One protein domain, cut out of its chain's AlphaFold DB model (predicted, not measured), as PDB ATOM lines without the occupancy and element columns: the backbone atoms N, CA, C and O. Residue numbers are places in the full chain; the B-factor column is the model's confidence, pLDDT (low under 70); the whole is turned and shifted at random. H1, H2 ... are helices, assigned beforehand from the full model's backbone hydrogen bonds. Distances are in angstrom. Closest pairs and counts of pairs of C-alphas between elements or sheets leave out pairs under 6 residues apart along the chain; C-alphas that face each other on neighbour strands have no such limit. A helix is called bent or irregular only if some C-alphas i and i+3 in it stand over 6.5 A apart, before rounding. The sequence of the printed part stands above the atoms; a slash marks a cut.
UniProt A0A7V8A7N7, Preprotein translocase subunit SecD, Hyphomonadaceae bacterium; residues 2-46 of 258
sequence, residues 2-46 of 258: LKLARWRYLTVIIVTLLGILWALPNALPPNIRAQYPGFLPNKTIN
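Overview. This is residues 2 to 46 of the 258 residues of the protein "Preprotein translocase subunit SecD" of Hyphomonadaceae bacterium (UniProt A0A7V8A7N7). A long helix, H1, makes a rod with a small, loose head at its far end, made of the short helix H2 and the unnamed stretch 34 to 46. Residues 2 to 20 stand free. The printed part has 45 residues, with two named helices, H1 then H2, and no named strand; it is all helix and extended, with a radius of gyration of the C-alphas of 14.7 A and spans of 46 by 20 by 14 A.

Arrangement. H1, residues 6 to 27, has a kink of 25 degrees near residue 21 and is only just irregular, with C-alphas 22 and 25 6.9 A apart. A tight link joins it to H2, residues 30 to 33. The two are close but not clearly touching; their closest C-alphas, of Pro 25 and Arg 33, are 6.7 A apart. In H1, 15 of 18 O i to N i+4 pairs are within hydrogen-bond range; H2 is too short for such a pair.

Along the chain. H1 runs 31.8 A from C-alpha 6 at (219.643, 181.778, 174.466). H2 spans 5.1 A, ending at C-alpha 33 at (252.188, 169.809, 179.526).

Size, cuts and confidence. The farthest C-alphas, of Leu 2 and Asn 31, are 46.2 A apart. The printed part has no cut. pLDDT is under 70 at residues 2, 29 to 38 and 40 to 46.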
ATOM      1  N   LEU A   2     213.548 177.978 163.749       56.66
ATOM      2  CA  LEU A   2     213.636 177.469 165.124       56.66
ATOM      3  C   LEU A   2     214.341 178.507 166.014       56.66
ATOM      4  O   LEU A   2     215.561 178.645 165.973       56.66
ATOM      5  N   LYS A   3     213.577 179.266 166.808       74.12
ATOM      6  CA  LYS A   3     214.124 180.178 167.823       74.12
ATOM      7  C   LYS A   3     214.515 179.366 169.060       74.12
ATOM      8  O   LYS A   3     213.711 179.171 169.966       74.12
ATOM      9  N   LEU A   4     215.737 178.843 169.079       73.06
ATOM     10  CA  LEU A   4     216.296 178.187 170.264       73.06
ATOM     11  C   LEU A   4     216.518 179.221 171.385       73.06
ATOM     12  O   LEU A   4     216.934 180.353 171.134       73.06
ATOM     13  N   ALA A   5     216.230 178.839 172.631       81.75
ATOM     14  CA  ALA A   5     216.432 179.695 173.798       81.75
ATOM     15  C   ALA A   5     217.926 180.019 173.998       81.75
ATOM     16  O   ALA A   5     218.770 179.127 173.907       81.75
ATOM     17  N   ARG A   6     218.255 181.279 174.324       82.62
ATOM     18  CA  ARG A   6     219.643 181.778 174.466       82.62
ATOM     19  C   ARG A   6     220.506 180.940 175.418       82.62
ATOM     20  O   ARG A   6     221.685 180.744 175.150       82.62
ATOM     21  N   TRP A   7     219.915 180.388 176.479       84.44
ATOM     22  CA  TRP A   7     220.637 179.547 177.436       84.44
ATOM     23  C   TRP A   7     221.124 178.227 176.830       84.44
ATOM     24  O   TRP A   7     222.225 177.805 177.157       84.44
ATOM     25  N   ARG A   8     220.374 177.635 175.885       83.94
ATOM     26  CA  ARG A   8     220.773 176.396 175.190       83.94
ATOM     27  C   ARG A   8     222.017 176.603 174.329       83.94
ATOM     28  O   ARG A   8     222.894 175.749 174.316       83.94
ATOM     29  N   TYR A   9     222.126 177.752 173.658       85.50
ATOM     30  CA  TYR A   9     223.351 178.121 172.935       85.50
ATOM     31  C   TYR A   9     224.543 178.242 173.883       85.50
ATOM     32  O   TYR A   9     225.625 177.740 173.591       85.50
ATOM     33  N   LEU A  10     224.322 178.857 175.046       88.25
ATOM     34  CA  LEU A  10     225.343 179.029 176.073       88.25
ATOM     35  C   LEU A  10     225.815 177.670 176.622       88.25
ATOM     36  O   LEU A  10     227.014 177.457 176.771       88.25
ATOM     37  N   THR A  11     224.901 176.712 176.827       89.75
ATOM     38  CA  THR A  11     225.257 175.348 177.255       89.75
ATOM     39  C   THR A  11     226.088 174.619 176.202       89.75
ATOM     40  O   THR A  11     227.102 174.017 176.541       89.75
ATOM     41  N   VAL A  12     225.703 174.701 174.923       88.56
ATOM     42  CA  VAL A  12     226.445 174.056 173.825       88.56
ATOM     43  C   VAL A  12     227.861 174.625 173.707       88.56
ATOM     44  O   VAL A  12     228.816 173.860 173.575       88.56
ATOM     45  N   ILE A  13     228.017 175.947 173.815       91.44
ATOM     46  CA  ILE A  13     229.330 176.606 173.773       91.44
ATOM     47  C   ILE A  13     230.202 176.161 174.952       91.44
ATOM     48  O   ILE A  13     231.355 175.791 174.745       91.44
ATOM     49  N   ILE A  14     229.650 176.142 176.170       92.75
ATOM     50  CA  ILE A  14     230.378 175.714 177.374       92.75
ATOM     51  C   ILE A  14     230.841 174.260 177.252       92.75
ATOM     52  O   ILE A  14     232.010 173.976 177.497       92.75
ATOM     53  N   VAL A  15     229.958 173.344 176.842       91.75
ATOM     54  CA  VAL A  15     230.297 171.918 176.693       91.75
ATOM     55  C   VAL A  15     231.361 171.714 175.613       91.75
ATOM     56  O   VAL A  15     232.288 170.932 175.807       91.75
ATOM     57  N   THR A  16     231.279 172.455 174.506       89.44
ATOM     58  CA  THR A  16     232.272 172.375 173.422       89.44
ATOM     59  C   THR A  16     233.639 172.892 173.876       89.44
ATOM     60  O   THR A  16     234.653 172.240 173.635       89.44
ATOM     61  N   LEU A  17     233.679 174.021 174.593       90.88
ATOM     62  CA  LEU A  17     234.914 174.570 175.167       90.88
ATOM     63  C   LEU A  17     235.541 173.628 176.197       90.88
ATOM     64  O   LEU A  17     236.747 173.402 176.156       90.88
ATOM     65  N   LEU A  18     234.731 173.043 177.084       88.12
ATOM     66  CA  LEU A  18     235.186 172.036 178.049       88.12
ATOM     67  C   LEU A  18     235.748 170.792 177.352       88.12
ATOM     68  O   LEU A  18     236.794 170.296 177.766       88.12
ATOM     69  N   GLY A  19     235.110 170.326 176.275       83.88
ATOM     70  CA  GLY A  19     235.599 169.202 175.474       83.88
ATOM     71  C   GLY A  19     236.958 169.477 174.826       83.88
ATOM     72  O   GLY A  19     237.854 168.640 174.899       83.88
ATOM     73  N   ILE A  20     237.150 170.672 174.259       84.44
ATOM     74  CA  ILE A  20     238.439 171.091 173.685       84.44
ATOM     75  C   ILE A  20     239.510 171.207 174.780       84.44
ATOM     76  O   ILE A  20     240.627 170.722 174.596       84.44
ATOM     77  N   LEU A  21     239.166 171.787 175.935       82.25
ATOM     78  CA  LEU A  21     240.061 171.904 177.093       82.25
ATOM     79  C   LEU A  21     240.520 170.534 177.612       82.25
ATOM     80  O   LEU A  21     241.679 170.368 177.982       82.25
ATOM     81  N   TRP A  22     239.628 169.543 177.606       80.81
ATOM     82  CA  TRP A  22     239.946 168.169 177.995       80.81
ATOM     83  C   TRP A  22     240.744 167.396 176.939       80.81
ATOM     84  O   TRP A  22     241.501 166.499 177.300       80.81
ATOM     85  N   ALA A  23     240.613 167.732 175.652       79.25
ATOM     86  CA  ALA A  23     241.347 167.086 174.560       79.25
ATOM     87  C   ALA A  23     242.742 167.695 174.300       79.25
ATOM     88  O   ALA A  23     243.623 167.019 173.765       79.25
ATOM     89  N   LEU A  24     242.964 168.950 174.708       77.00
ATOM     90  CA  LEU A  24     244.220 169.705 174.578       77.00
ATOM     91  C   LEU A  24     245.500 168.953 175.010       77.00
ATOM     92  O   LEU A  24     246.496 169.027 174.286       77.00
ATOM     93  N   PRO A  25     245.514 168.180 176.116       71.75
ATOM     94  CA  PRO A  25     246.697 167.435 176.543       71.75
ATOM     95  C   PRO A  25     247.202 166.421 175.510       71.75
ATOM     96  O   PRO A  25     248.394 166.122 175.508       71.75
ATOM     97  N   ASN A  26     246.329 165.914 174.631       72.62
ATOM     98  CA  ASN A  26     246.676 164.916 173.615       72.62
ATOM     99  C   ASN A  26     247.437 165.512 172.415       72.62
ATOM    100  O   ASN A  26     248.208 164.811 171.771       72.62
ATOM    101  N   ALA A  27     247.244 166.803 172.120       72.62
ATOM    102  CA  ALA A  27     247.848 167.475 170.963       72.62
ATOM    103  C   ALA A  27     249.165 168.204 171.286       72.62
ATOM    104  O   ALA A  27     249.894 168.601 170.379       72.62
ATOM    105  N   LEU A  28     249.467 168.413 172.571       72.19
ATOM    106  CA  LEU A  28     250.610 169.214 173.009       72.19
ATOM    107  C   LEU A  28     251.812 168.347 173.407       72.19
ATOM    108  O   LEU A  28     251.621 167.321 174.065       72.19
ATOM    109  N   PRO A  29     253.050 168.759 173.076       65.75
ATOM    110  CA  PRO A  29     254.264 168.047 173.459       65.75
ATOM    111  C   PRO A  29     254.539 168.103 174.983       65.75
ATOM    112  O   PRO A  29     254.054 168.997 175.689       65.75
ATOM    113  N   PRO A  30     255.301 167.131 175.526       65.88
ATOM    114  CA  PRO A  30     255.433 166.897 176.972       65.88
ATOM    115  C   PRO A  30     256.048 168.068 177.759       65.88
ATOM    116  O   PRO A  30     255.734 168.253 178.933       65.88
ATOM    117  N   ASN A  31     256.869 168.893 177.110       68.31
ATOM    118  CA  ASN A  31     257.515 170.082 177.675       68.31
ATOM    119  C   ASN A  31     256.533 171.208 178.049       68.31
ATOM    120  O   ASN A  31     256.784 171.938 179.003       68.31
ATOM    121  N   ILE A  32     255.416 171.338 177.328       67.12
ATOM    122  CA  ILE A  32     254.380 172.345 177.612       67.12
ATOM    123  C   ILE A  32     253.387 171.801 178.649       67.12
ATOM    124  O   ILE A  32     252.920 172.531 179.520       67.12
ATOM    125  N   ARG A  33     253.123 170.488 178.615       63.59
ATOM    126  CA  ARG A  33     252.188 169.809 179.526       63.59
ATOM    127  C   ARG A  33     252.655 169.811 180.986       63.59
ATOM    128  O   ARG A  33     251.829 169.872 181.889       63.59
ATOM    129  N   ALA A  34     253.968 169.770 181.226       62.75
ATOM    130  CA  ALA A  34     254.546 169.774 182.574       62.75
ATOM    131  C   ALA A  34     254.355 171.103 183.334       62.75
ATOM    132  O   ALA A  34     254.504 171.130 184.553       62.75
ATOM    133  N   GLN A  35     254.015 172.192 182.635       69.69
ATOM    134  CA  GLN A  35     253.777 173.513 183.230       69.69
ATOM    135  C   GLN A  35     252.295 173.780 183.522       69.69
ATOM    136  O   GLN A  35     251.937 174.887 183.928       69.69
ATOM    137  N   TYR A  36     251.412 172.795 183.314       68.81
ATOM    138  CA  TYR A  36     249.999 173.002 183.582       68.81
ATOM    139  C   TYR A  36     249.700 173.103 185.083       68.81
ATOM    140  O   TYR A  36     250.157 172.261 185.862       68.81
ATOM    141  N   PRO A  37     248.892 174.096 185.502       69.19
ATOM    142  CA  PRO A  37     248.391 174.160 186.868       69.19
ATOM    143  C   PRO A  37     247.567 172.902 187.182       69.19
ATOM    144  O   PRO A  37     246.839 172.398 186.327       69.19
ATOM    145  N   GLY A  38     247.667 172.398 188.418       64.81
ATOM    146  CA  GLY A  38     247.206 171.054 188.816       64.81
ATOM    147  C   GLY A  38     245.709 170.737 188.658       64.81
ATOM    148  O   GLY A  38     245.297 169.628 188.977       64.81
ATOM    149  N   PHE A  39     244.896 171.675 188.165       70.62
ATOM    150  CA  PHE A  39     243.487 171.456 187.829       70.62
ATOM    151  C   PHE A  39     243.265 170.915 186.401       70.62
ATOM    152  O   PHE A  39     242.155 170.488 186.088       70.62
ATOM    153  N   LEU A  40     244.282 170.943 185.527       66.50
ATOM    154  CA  LEU A  40     244.200 170.434 184.151       66.50
ATOM    155  C   LEU A  40     244.656 168.963 184.060       66.50
ATOM    156  O   LEU A  40     245.607 168.563 184.735       66.50
ATOM    157  N   PRO A  41     244.001 168.132 183.225       64.75
ATOM    158  CA  PRO A  41     244.371 166.730 183.071       64.75
ATOM    159  C   PRO A  41     245.712 166.592 182.335       64.75
ATOM    160  O   PRO A  41     245.816 166.862 181.147       64.75
ATOM    161  N   ASN A  42     246.744 166.106 183.026       64.25
ATOM    162  CA  ASN A  42     248.085 165.927 182.447       64.25
ATOM    163  C   ASN A  42     248.322 164.536 181.826       64.25
ATOM    164  O   ASN A  42     249.418 164.254 181.340       64.25
ATOM    165  N   LYS A  43     247.318 163.648 181.848       64.19
ATOM    166  CA  LYS A  43     247.435 162.270 181.349       64.19
ATOM    167  C   LYS A  43     247.047 162.196 179.872       64.19
ATOM    168  O   LYS A  43     245.939 162.572 179.504       64.19
ATOM    169  N   THR A  44     247.947 161.687 179.040       66.06
ATOM    170  CA  THR A  44     247.635 161.292 177.660       66.06
ATOM    171  C   THR A  44     246.960 159.932 177.624       66.06
ATOM    172  O   THR A  44     247.086 159.137 178.555       66.06
ATOM    173  N   ILE A  45     246.271 159.650 176.522       69.81
ATOM    174  CA  ILE A  45     245.785 158.305 176.219       69.81
ATOM    175  C   ILE A  45     247.004 157.401 175.990       69.81
ATOM    176  O   ILE A  45     247.950 157.800 175.309       69.81
ATOM    177  N   ASN A  46     246.992 156.195 176.560       63.56
ATOM    178  CA  ASN A  46     247.998 155.177 176.262       63.56
ATOM    179  C   ASN A  46     247.850 154.786 174.787       63.56
ATOM    180  O   ASN A  46     246.838 154.204 174.398       63.56
TER     181      ASN A  46